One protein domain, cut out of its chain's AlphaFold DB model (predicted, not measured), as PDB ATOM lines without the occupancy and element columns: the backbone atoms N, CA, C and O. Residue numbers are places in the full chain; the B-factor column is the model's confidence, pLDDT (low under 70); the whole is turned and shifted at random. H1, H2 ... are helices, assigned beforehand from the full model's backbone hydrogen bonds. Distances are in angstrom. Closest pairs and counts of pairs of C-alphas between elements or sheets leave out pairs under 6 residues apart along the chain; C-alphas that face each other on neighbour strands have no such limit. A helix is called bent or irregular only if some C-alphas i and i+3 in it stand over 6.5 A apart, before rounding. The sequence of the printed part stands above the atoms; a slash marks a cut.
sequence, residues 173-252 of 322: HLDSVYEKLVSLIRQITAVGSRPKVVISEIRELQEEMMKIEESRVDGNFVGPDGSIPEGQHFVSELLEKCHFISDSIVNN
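Overview. This is residues 173 to 252 of the 322 residues of an uncharacterized protein of Dactylellina haptotyla (strain CBS 200.50) (UniProt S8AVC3). Three helices run side by side along one long axis as an up-and-down bundle, with H1 and H3 running one way and H2 the other, and their centres make a triangle when the bundle is seen end on. A long loop, residues 214 to 231, joins H2 to H3 and makes one end of the rod, reaching its tip at Asp 225; the short link from H1 to H2 makes the opposite end. The printed part has 80 residues with three named helices, in the order H1, H2, H3, and no named strand; the class is all helix. It is only just compact, close to loose, with a radius of gyration of the C-alphas of 13.5 A, and its outline is a rod of 46 by 18 by 15 A.

Along the chain. H1, the longest helix, is residues 173 to 192 and measures 30.1 A from its first C-alpha, at (169.945, 212.870, 160.165), to its last, at (168.257, 182.795, 159.812). It is irregular: C-alphas 173 and 176 are 7.2 A apart, where about 5 A is found in a regular helix. H3, residues 232 to 250, is 27.1 A long and ends with C-alpha 250 at (160.466, 183.195, 155.497). H2, residues 199 to 213, is 20.9 A long and begins with C-alpha 199 at (159.952, 182.347, 161.650).

Arrangement. H1 touches H3 with 19 pairs of C-alphas within 8 A, the closest being those of Ile 185 and Cys 242, 5.3 A apart. These two helices run the same way at a shallow tilt of 19 degrees. H1 also touches H2, where the closest C-alphas, of Ile 188 and Ile 202, are 6.2 A apart. H1 and H2 form a helical hairpin and run opposite ways at a shallow tilt of 14 degrees. H2 and H3 form a second helical hairpin, opposite ways at a shallow tilt of 22 degrees. They touch, and their closest C-alphas, of Ile 199 and Val 250, are 6.2 A apart. In H3 every O i to N i+4 pair is within hydrogen-bond range; in H1 15 of 16 are, and in H2 10 of 11.

Size, cuts and confidence. The two C-alphas farthest apart are those of Pro 195 and Asp 225, 46.8 A. The printed part has no cut between residues 173 and 252. The link from H1 to H2 is short, with 6 residues, and the link from H2 to H3 is long, with 18 residues whose C-alphas lie 11 to 24 A from the mean of all C-alphas. The mean pLDDT of the printed part is 91.8, and no printed residue is under 70.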
ATOM      1  N   HIS A 173     171.389 213.063 159.999       87.75
ATOM      2  CA  HIS A 173     169.945 212.870 160.165       87.75
ATOM      3  C   HIS A 173     169.488 211.438 159.851       87.75
ATOM      4  O   HIS A 173     168.403 211.036 160.263       87.75
ATOM      5  N   LEU A 174     170.300 210.678 159.117       90.62
ATOM      6  CA  LEU A 174     170.035 209.292 158.750       90.62
ATOM      7  C   LEU A 174     170.804 208.288 159.614       90.62
ATOM      8  O   LEU A 174     170.472 207.104 159.562       90.62
ATOM      9  N   ASP A 175     171.772 208.731 160.428       88.62
ATOM     10  CA  ASP A 175     172.629 207.847 161.232       88.62
ATOM     11  C   ASP A 175     171.794 206.900 162.107       88.62
ATOM     12  O   ASP A 175     171.994 205.690 162.066       88.62
ATOM     13  N   SER A 176     170.780 207.407 162.822       91.31
ATOM     14  CA  SER A 176     169.955 206.563 163.702       91.31
ATOM     15  C   SER A 176     169.127 205.525 162.937       91.31
ATOM     16  O   SER A 176     168.895 204.422 163.431       91.31
ATOM     17  N   VAL A 177     168.657 205.871 161.734       93.44
ATOM     18  CA  VAL A 177     167.899 204.946 160.877       93.44
ATOM     19  C   VAL A 177     168.835 203.879 160.322       93.44
ATOM     20  O   VAL A 177     168.528 202.690 160.393       93.44
ATOM     21  N   TYR A 178     169.994 204.296 159.821       93.12
ATOM     22  CA  TYR A 178     171.012 203.405 159.289       93.12
ATOM     23  C   TYR A 178     171.527 202.435 160.362       93.12
ATOM     24  O   TYR A 178     171.543 201.229 160.134       93.12
ATOM     25  N   GLU A 179     171.835 202.915 161.570       92.88
ATOM     26  CA  GLU A 179     172.220 202.072 162.710       92.88
ATOM     27  C   GLU A 179     171.128 201.064 163.083       92.88
ATOM     28  O   GLU A 179     171.421 199.887 163.327       92.88
ATOM     29  N   LYS A 180     169.856 201.489 163.075       94.69
ATOM     30  CA  LYS A 180     168.729 200.582 163.317       94.69
ATOM     31  C   LYS A 180     168.656 199.497 162.240       94.69
ATOM     32  O   LYS A 180     168.483 198.330 162.586       94.69
ATOM     33  N   LEU A 181     168.851 199.836 160.966       95.50
ATOM     34  CA  LEU A 181     168.881 198.859 159.873       95.50
ATOM     35  C   LEU A 181     170.081 197.907 159.965       95.50
ATOM     36  O   LEU A 181     169.904 196.702 159.803       95.50
ATOM     37  N   VAL A 182     171.276 198.405 160.308       94.44
ATOM     38  CA  VAL A 182     172.462 197.568 160.570       94.44
ATOM     39  C   VAL A 182     172.190 196.590 161.721       94.44
ATOM     40  O   VAL A 182     172.579 195.423 161.661       94.44
ATOM     41  N   SER A 183     171.486 197.026 162.766       95.38
ATOM     42  CA  SER A 183     171.060 196.145 163.856       95.38
ATOM     43  C   SER A 183     170.041 195.098 163.390       95.38
ATOM     44  O   SER A 183     170.190 193.915 163.703       95.38
ATOM     45  N   LEU A 184     169.035 195.502 162.607       96.81
ATOM     46  CA  LEU A 184     167.995 194.609 162.094       96.81
ATOM     47  C   LEU A 184     168.574 193.530 161.179       96.81
ATOM     48  O   LEU A 184     168.317 192.352 161.415       96.81
ATOM     49  N   ILE A 185     169.420 193.882 160.206       94.69
ATOM     50  CA  ILE A 185     170.045 192.886 159.323       94.69
ATOM     51  C   ILE A 185     170.900 191.893 160.115       94.69
ATOM     52  O   ILE A 185     170.810 190.691 159.882       94.69
ATOM     53  N   ARG A 186     171.661 192.357 161.119       92.56
ATOM     54  CA  ARG A 186     172.452 191.478 161.996       92.56
ATOM     55  C   ARG A 186     171.563 190.494 162.752       92.56
ATOM     56  O   ARG A 186     171.910 189.317 162.842       92.56
ATOM     57  N   GLN A 187     170.421 190.950 163.263       94.75
ATOM     58  CA  GLN A 187     169.448 190.098 163.951       94.75
ATOM     59  C   GLN A 187     168.788 189.099 162.993       94.75
ATOM     60  O   GLN A 187     168.784 187.903 163.282       94.75
ATOM     61  N   ILE A 188     168.330 189.547 161.821       94.44
ATOM     62  CA  ILE A 188     167.727 188.699 160.782       94.44
ATOM     63  C   ILE A 188     168.710 187.599 160.363       94.44
ATOM     64  O   ILE A 188     168.368 186.415 160.391       94.44
ATOM     65  N   THR A 189     169.960 187.955 160.045       90.44
ATOM     66  CA  THR A 189     171.002 186.983 159.681       90.44
ATOM     67  C   THR A 189     171.325 186.043 160.843       90.44
ATOM     68  O   THR A 189     171.507 184.841 160.630       90.44
ATOM     69  N   ALA A 190     171.371 186.540 162.083       89.06
ATOM     70  CA  ALA A 190     171.620 185.710 163.262       89.06
ATOM     71  C   ALA A 190     170.512 184.673 163.493       89.06
ATOM     72  O   ALA A 190     170.825 183.526 163.804       89.06
ATOM     73  N   VAL A 191     169.242 185.044 163.314       90.94
ATOM     74  CA  VAL A 191     168.091 184.132 163.418       90.94
ATOM     75  C   VAL A 191     168.066 183.138 162.257       90.94
ATOM     76  O   VAL A 191     167.902 181.940 162.486       90.94
ATOM     77  N   GLY A 192     168.281 183.615 161.028       88.38
ATOM     78  CA  GLY A 192     168.257 182.795 159.812       88.38
ATOM     79  C   GLY A 192     169.359 181.739 159.743       88.38
ATOM     80  O   GLY A 192     169.204 180.727 159.075       88.38
ATOM     81  N   SER A 193     170.456 181.937 160.472       85.25
ATOM     82  CA  SER A 193     171.587 181.002 160.518       85.25
ATOM     83  C   SER A 193     171.539 180.027 161.702       85.25
ATOM     84  O   SER A 193     172.511 179.312 161.948       85.25
ATOM     85  N   ARG A 194     170.436 179.991 162.465       85.31
ATOM     86  CA  ARG A 194     170.228 178.986 163.519       85.31
ATOM     87  C   ARG A 194     169.856 177.637 162.887       85.31
ATOM     88  O   ARG A 194     169.086 177.625 161.930       85.31
ATOM     89  N   PRO A 195     170.265 176.490 163.472       81.75
ATOM     90  CA  PRO A 195     169.864 175.164 162.980       81.75
ATOM     91  C   PRO A 195     168.344 174.977 162.882       81.75
ATOM     92  O   PRO A 195     167.851 174.242 162.032       81.75
ATOM     93  N   LYS A 196     167.600 175.647 163.769       86.31
ATOM     94  CA  LYS A 196     166.144 175.755 163.715       86.31
ATOM     95  C   LYS A 196     165.760 177.229 163.675       86.31
ATOM     96  O   LYS A 196     165.808 177.909 164.701       86.31
ATOM     97  N   VAL A 197     165.376 177.699 162.494       88.12
ATOM     98  CA  VAL A 197     164.911 179.072 162.284       88.12
ATOM     99  C   VAL A 197     163.549 179.263 162.950       88.12
ATOM    100  O   VAL A 197     162.639 178.444 162.799       88.12
ATOM    101  N   VAL A 198     163.407 180.354 163.698       92.12
ATOM    102  CA  VAL A 198     162.158 180.740 164.359       92.12
ATOM    103  C   VAL A 198     161.494 181.827 163.516       92.12
ATOM    104  O   VAL A 198     161.813 183.003 163.641       92.12
ATOM    105  N   ILE A 199     160.580 181.430 162.624       93.69
ATOM    106  CA  ILE A 199     159.952 182.347 161.650       93.69
ATOM    107  C   ILE A 199     159.186 183.493 162.332       93.69
ATOM    108  O   ILE A 199     159.150 184.595 161.795       93.69
ATOM    109  N   SER A 200     158.595 183.272 163.512       95.56
ATOM    110  CA  SER A 200     157.898 184.339 164.246       95.56
ATOM    111  C   SER A 200     158.831 185.485 164.647       95.56
ATOM    112  O   SER A 200     158.445 186.635 164.508       95.56
ATOM    113  N   GLU A 201     160.073 185.187 165.040       96.06
ATOM    114  CA  GLU A 201     161.083 186.203 165.384       96.06
ATOM    115  C   GLU A 201     161.498 187.009 164.143       96.06
ATOM    116  O   GLU A 201     161.657 188.221 164.216       96.06
ATOM    117  N   ILE A 202     161.597 186.365 162.971       95.81
ATOM    118  CA  ILE A 202     161.825 187.088 161.707       95.81
ATOM    119  C   ILE A 202     160.655 188.028 161.394       95.81
ATOM    120  O   ILE A 202     160.889 189.156 160.973       95.81
ATOM    121  N   ARG A 203     159.407 187.600 161.624       96.44
ATOM    122  CA  ARG A 203     158.222 188.442 161.392       96.44
ATOM    123  C   ARG A 203     158.168 189.652 162.324       96.44
ATOM    124  O   ARG A 203     157.866 190.742 161.860       96.44
ATOM    125  N   GLU A 204     158.535 189.489 163.593       97.12
ATOM    126  CA  GLU A 204     158.667 190.613 164.534       97.12
ATOM    127  C   GLU A 204     159.715 191.634 164.046       97.12
ATOM    128  O   GLU A 204     159.490 192.843 164.094       97.12
ATOM    129  N   LEU A 205     160.839 191.164 163.491       97.44
ATOM    130  CA  LEU A 205     161.846 192.040 162.878       97.44
ATOM    131  C   LEU A 205     161.328 192.718 161.594       97.44
ATOM    132  O   LEU A 205     161.682 193.867 161.333       97.44
ATOM    133  N   GLN A 206     160.475 192.047 160.810       97.38
ATOM    134  CA  GLN A 206     159.801 192.637 159.644       97.38
ATOM    135  C   GLN A 206     158.831 193.757 160.026       97.38
ATOM    136  O   GLN A 206     158.785 194.777 159.343       97.38
ATOM    137  N   GLU A 207     158.116 193.625 161.141       96.69
ATOM    138  CA  GLU A 207     157.269 194.701 161.668       96.69
ATOM    139  C   GLU A 207     158.097 195.933 162.069       96.69
ATOM    140  O   GLU A 207     157.696 197.069 161.816       96.69
ATOM    141  N   GLU A 208     159.287 195.740 162.647       96.50
ATOM    142  CA  GLU A 208     160.202 196.850 162.948       96.50
ATOM    143  C   GLU A 208     160.754 197.538 161.691       96.50
ATOM    144  O   GLU A 208     160.961 198.754 161.718       96.50
ATOM    145  N   MET A 209     160.972 196.795 160.600       96.25
ATOM    146  CA  MET A 209     161.347 197.363 159.298       96.25
ATOM    147  C   MET A 209     160.203 198.167 158.681       96.25
ATOM    148  O   MET A 209     160.429 199.285 158.222       96.25
ATOM    149  N   MET A 210     158.971 197.660 158.759       95.00
ATOM    150  CA  MET A 210     157.783 198.357 158.258       95.00
ATOM    151  C   MET A 210     157.598 199.723 158.934       95.00
ATOM    152  O   MET A 210     157.326 200.712 158.266       95.00
ATOM    153  N   LYS A 211     157.867 199.829 160.243       95.31
ATOM    154  CA  LYS A 211     157.855 201.126 160.953       95.31
ATOM    155  C   LYS A 211     158.881 202.123 160.402       95.31
ATOM    156  O   LYS A 211     158.667 203.330 160.470       95.31
ATOM    157  N   ILE A 212     160.021 201.639 159.898       95.00
ATOM    158  CA  ILE A 212     161.025 202.491 159.242       95.00
ATOM    159  C   ILE A 212     160.504 202.937 157.872       95.00
ATOM    160  O   ILE A 212     160.652 204.106 157.522       95.00
ATOM    161  N   GLU A 213     159.863 202.052 157.112       93.75
ATOM    162  CA  GLU A 213     159.238 202.398 155.828       93.75
ATOM    163  C   GLU A 213     158.126 203.432 155.975       93.75
ATOM    164  O   GLU A 213     158.102 204.406 155.228       93.75
ATOM    165  N   GLU A 214     157.263 203.277 156.978       93.88
ATOM    166  CA  GLU A 214     156.176 204.214 157.287       93.88
ATOM    167  C   GLU A 214     156.679 205.620 157.646       93.88
ATOM    168  O   GLU A 214     155.931 206.590 157.540       93.88
ATOM    169  N   SER A 215     157.951 205.756 158.044       91.31
ATOM    170  CA  SER A 215     158.567 207.064 158.295       91.31
ATOM    171  C   SER A 215     158.965 207.814 157.017       91.31
ATOM    172  O   SER A 215     159.297 208.999 157.083       91.31
ATOM    173  N   ARG A 216     158.939 207.151 155.851       92.81
ATOM    174  CA  ARG A 216     159.257 207.766 154.559       92.81
ATOM    175  C   ARG A 216     158.065 208.549 154.012       92.81
ATOM    176  O   ARG A 216     156.924 208.104 154.072       92.81
ATOM    177  N   VAL A 217     158.348 209.686 153.388       91.25
ATOM    178  CA  VAL A 217     157.386 210.521 152.662       91.25
ATOM    179  C   VAL A 217     157.704 210.426 151.175       91.25
ATOM    180  O   VAL A 217     158.836 210.676 150.761       91.25
ATOM    181  N   ASP A 218     156.726 210.008 150.369       86.88
ATOM    182  CA  ASP A 218     156.884 209.790 148.921       86.88
ATOM    183  C   ASP A 218     158.100 208.907 148.564       86.88
ATOM    184  O   ASP A 218     158.808 209.140 147.586       86.88
ATOM    185  N   GLY A 219     158.373 207.895 149.398       87.19
ATOM    186  CA  GLY A 219     159.498 206.969 149.230       87.19
ATOM    187  C   GLY A 219     160.855 207.482 149.729       87.19
ATOM    188  O   GLY A 219     161.836 206.748 149.641       87.19
ATOM    189  N   ASN A 220     160.920 208.691 150.293       90.69
ATOM    190  CA  ASN A 220     162.144 209.319 150.792       90.69
ATOM    191  C   ASN A 220     162.097 209.522 152.315       90.69
ATOM    192  O   ASN A 220     161.064 209.856 152.882       90.69
ATOM    193  N   PHE A 221     163.227 209.359 152.991       91.56
ATOM    194  CA  PHE A 221     163.458 209.933 154.309       91.56
ATOM    195  C   PHE A 221     163.610 211.450 154.191       91.56
ATOM    196  O   PHE A 221     164.300 211.958 153.309       91.56
ATOM    197  N   VAL A 222     162.965 212.178 155.096       91.12
ATOM    198  CA  VAL A 222     162.906 213.638 155.049       91.12
ATOM    199  C   VAL A 222     163.470 214.211 156.343       91.12
ATOM    200  O   VAL A 222     163.156 213.738 157.436       91.12
ATOM    201  N   GLY A 223     164.337 215.212 156.212       86.25
ATOM    202  CA  GLY A 223     164.912 215.943 157.331       86.25
ATOM    203  C   GLY A 223     163.894 216.860 158.026       86.25
ATOM    204  O   GLY A 223     162.796 217.088 157.516       86.25
ATOM    205  N   PRO A 224     164.255 217.440 159.185       85.06
ATOM    206  CA  PRO A 224     163.374 218.333 159.946       85.06
ATOM    207  C   PRO A 224     162.882 219.562 159.163       85.06
ATOM    208  O   PRO A 224     161.858 220.146 159.504       85.06
ATOM    209  N   ASP A 225     163.622 219.966 158.132       86.50
ATOM    210  CA  ASP A 225     163.352 221.106 157.257       86.50
ATOM    211  C   ASP A 225     162.556 220.739 155.991       86.50
ATOM    212  O   ASP A 225     162.280 221.609 155.165       86.50
ATOM    213  N   GLY A 226     162.177 219.469 155.824       84.50
ATOM    214  CA  GLY A 226     161.502 218.991 154.620       84.50
ATOM    215  C   GLY A 226     162.449 218.618 153.474       84.50
ATOM    216  O   GLY A 226     161.972 218.242 152.404       84.50
ATOM    217  N   SER A 227     163.770 218.719 153.659       90.44
ATOM    218  CA  SER A 227     164.756 218.342 152.641       90.44
ATOM    219  C   SER A 227     165.010 216.832 152.619       90.44
ATOM    220  O   SER A 227     164.798 216.137 153.613       90.44
ATOM    221  N   ILE A 228     165.472 216.305 151.483       91.06
ATOM    222  CA  ILE A 228     165.946 214.916 151.387       91.06
ATOM    223  C   ILE A 228     167.413 214.901 151.838       91.06
ATOM    224  O   ILE A 228     168.239 215.546 151.184       91.06
ATOM    225  N   PRO A 229     167.764 214.193 152.929       91.69
ATOM    226  CA  PRO A 229     169.135 214.162 153.412       91.69
ATOM    227  C   PRO A 229     170.082 213.460 152.428       91.69
ATOM    228  O   PRO A 229     169.718 212.481 151.771       91.69
ATOM    229  N   GLU A 230     171.330 213.925 152.370       90.69
ATOM    230  CA  GLU A 230     172.385 213.265 151.594       90.69
ATOM    231  C   GLU A 230     172.640 211.827 152.078       90.69
ATOM    232  O   GLU A 230     172.478 211.502 153.257       90.69
ATOM    233  N   GLY A 231     173.026 210.949 151.146       87.94
ATOM    234  CA  GLY A 231     173.329 209.547 151.455       87.94
ATOM    235  C   GLY A 231     172.115 208.640 151.632       87.94
ATOM    236  O   GLY A 231     172.264 207.483 152.007       87.94
ATOM    237  N   GLN A 232     170.910 209.118 151.318       89.69
ATOM    238  CA  GLN A 232     169.684 208.331 151.436       89.69
ATOM    239  C   GLN A 232     169.726 206.977 150.707       89.69
ATOM    240  O   GLN A 232     169.161 206.000 151.192       89.69
ATOM    241  N   HIS A 233     170.405 206.907 149.559       87.56
ATOM    242  CA  HIS A 233     170.540 205.673 148.785       87.56
ATOM    243  C   HIS A 233     171.176 204.532 149.596       87.56
ATOM    244  O   HIS A 233     170.707 203.407 149.480       87.56
ATOM    245  N   PHE A 234     172.136 204.819 150.486       88.19
ATOM    246  CA  PHE A 234     172.732 203.816 151.374       88.19
ATOM    247  C   PHE A 234     171.701 203.202 152.328       88.19
ATOM    248  O   PHE A 234     171.692 201.997 152.569       88.19
ATOM    249  N   VAL A 235     170.804 204.032 152.869       91.88
ATOM    250  CA  VAL A 235     169.737 203.591 153.779       91.88
ATOM    251  C   VAL A 235     168.676 202.801 153.018       91.88
ATOM    252  O   VAL A 235     168.169 201.801 153.524       91.88
ATOM    253  N   SER A 236     168.341 203.232 151.800       91.62
ATOM    254  CA  SER A 236     167.402 202.520 150.933       91.62
ATOM    255  C   SER A 236     167.924 201.151 150.516       91.62
ATOM    256  O   SER A 236     167.214 200.171 150.711       91.62
ATOM    257  N   GLU A 237     169.170 201.061 150.048       90.62
ATOM    258  CA  GLU A 237     169.806 199.797 149.668       90.62
ATOM    259  C   GLU A 237     169.909 198.837 150.861       90.62
ATOM    260  O   GLU A 237     169.593 197.650 150.746       90.62
ATOM    261  N   LEU A 238     170.293 199.343 152.039       92.62
ATOM    262  CA  LEU A 238     170.351 198.517 153.239       92.62
ATOM    263  C   LEU A 238     168.960 198.022 153.649       92.62
ATOM    264  O   LEU A 238     168.825 196.855 154.014       92.62
ATOM    265  N   LEU A 239     167.926 198.868 153.570       95.00
ATOM    266  CA  LEU A 239     166.551 198.449 153.843       95.00
ATOM    267  C   LEU A 239     166.107 197.347 152.868       95.00
ATOM    268  O   LEU A 239     165.635 196.303 153.314       95.00
ATOM    269  N   GLU A 240     166.310 197.539 151.563       93.56
ATOM    270  CA  GLU A 240     166.004 196.534 150.537       93.56
ATOM    271  C   GLU A 240     166.722 195.209 150.819       93.56
ATOM    272  O   GLU A 240     166.113 194.139 150.753       93.56
ATOM    273  N   LYS A 241     167.994 195.269 151.230       92.75
ATOM    274  CA  LYS A 241     168.771 194.095 151.645       92.75
ATOM    275  C   LYS A 241     168.155 193.402 152.864       92.75
ATOM    276  O   LYS A 241     168.110 192.171 152.896       92.75
ATOM    277  N   CYS A 242     167.658 194.152 153.850       95.06
ATOM    278  CA  CYS A 242     166.981 193.570 155.010       95.06
ATOM    279  C   CYS A 242     165.691 192.839 154.603       95.06
ATOM    280  O   CYS A 242     165.498 191.689 155.009       95.06
ATOM    281  N   HIS A 243     164.855 193.459 153.758       95.12
ATOM    282  CA  HIS A 243     163.646 192.825 153.222       95.12
ATOM    283  C   HIS A 243     163.989 191.558 152.454       95.12
ATOM    284  O   HIS A 243     163.515 190.485 152.824       95.12
ATOM    285  N   PHE A 244     164.898 191.657 151.480       93.50
ATOM    286  CA  PHE A 244     165.329 190.529 150.665       93.50
ATOM    287  C   PHE A 244     165.769 189.337 151.520       93.50
ATOM    288  O   PHE A 244     165.281 188.225 151.319       93.50
ATOM    289  N   ILE A 245     166.651 189.550 152.503       91.44
ATOM    290  CA  ILE A 245     167.132 188.464 153.366       91.44
ATOM    291  C   ILE A 245     165.985 187.906 154.219       91.44
ATOM    292  O   ILE A 245     165.835 186.688 154.305       91.44
ATOM    293  N   SER A 246     165.166 188.767 154.834       94.75
ATOM    294  CA  SER A 246     164.061 188.326 155.695       94.75
ATOM    295  C   SER A 246     163.011 187.508 154.938       94.75
ATOM    296  O   SER A 246     162.677 186.401 155.362       94.75
ATOM    297  N   ASP A 247     162.567 187.988 153.777       94.50
ATOM    298  CA  ASP A 247     161.580 187.317 152.937       94.50
ATOM    299  C   ASP A 247     162.133 186.010 152.400       94.50
ATOM    300  O   ASP A 247     161.426 185.003 152.347       94.50
ATOM    301  N   SER A 248     163.417 185.992 152.050       91.31
ATOM    302  CA  SER A 248     164.037 184.778 151.546       91.31
ATOM    303  C   SER A 248     164.185 183.698 152.623       91.31
ATOM    304  O   SER A 248     164.067 182.506 152.328       91.31
ATOM    305  N   ILE A 249     164.372 184.090 153.889       90.38
ATOM    306  CA  ILE A 249     164.315 183.170 155.032       90.38
ATOM    307  C   ILE A 249     162.879 182.664 155.243       90.38
ATOM    308  O   ILE A 249     162.672 181.459 155.374       90.38
ATOM    309  N   VAL A 250     161.880 183.555 155.260       92.75
ATOM    310  CA  VAL A 250     160.466 183.195 155.497       92.75
ATOM    311  C   VAL A 250     159.928 182.268 154.407       92.75
ATOM    312  O   VAL A 250     159.252 181.284 154.709       92.75
ATOM    313  N   ASN A 251     160.259 182.555 153.149       91.44
ATOM    314  CA  ASN A 251     159.844 181.770 151.988       91.44
ATOM    315  C   ASN A 251     160.731 180.541 151.752       91.44
ATOM    316  O   ASN A 251     160.481 179.777 150.820       91.44
ATOM    317  N   ASN A 252     161.753 180.337 152.592       85.56
ATOM    318  CA  ASN A 252     162.703 179.235 152.496       85.56
ATOM    319  C   ASN A 252     163.412 179.170 151.122       85.56
ATOM    320  O   ASN A 252     163.740 178.083 150.644       85.56
TER     321      ASN A 252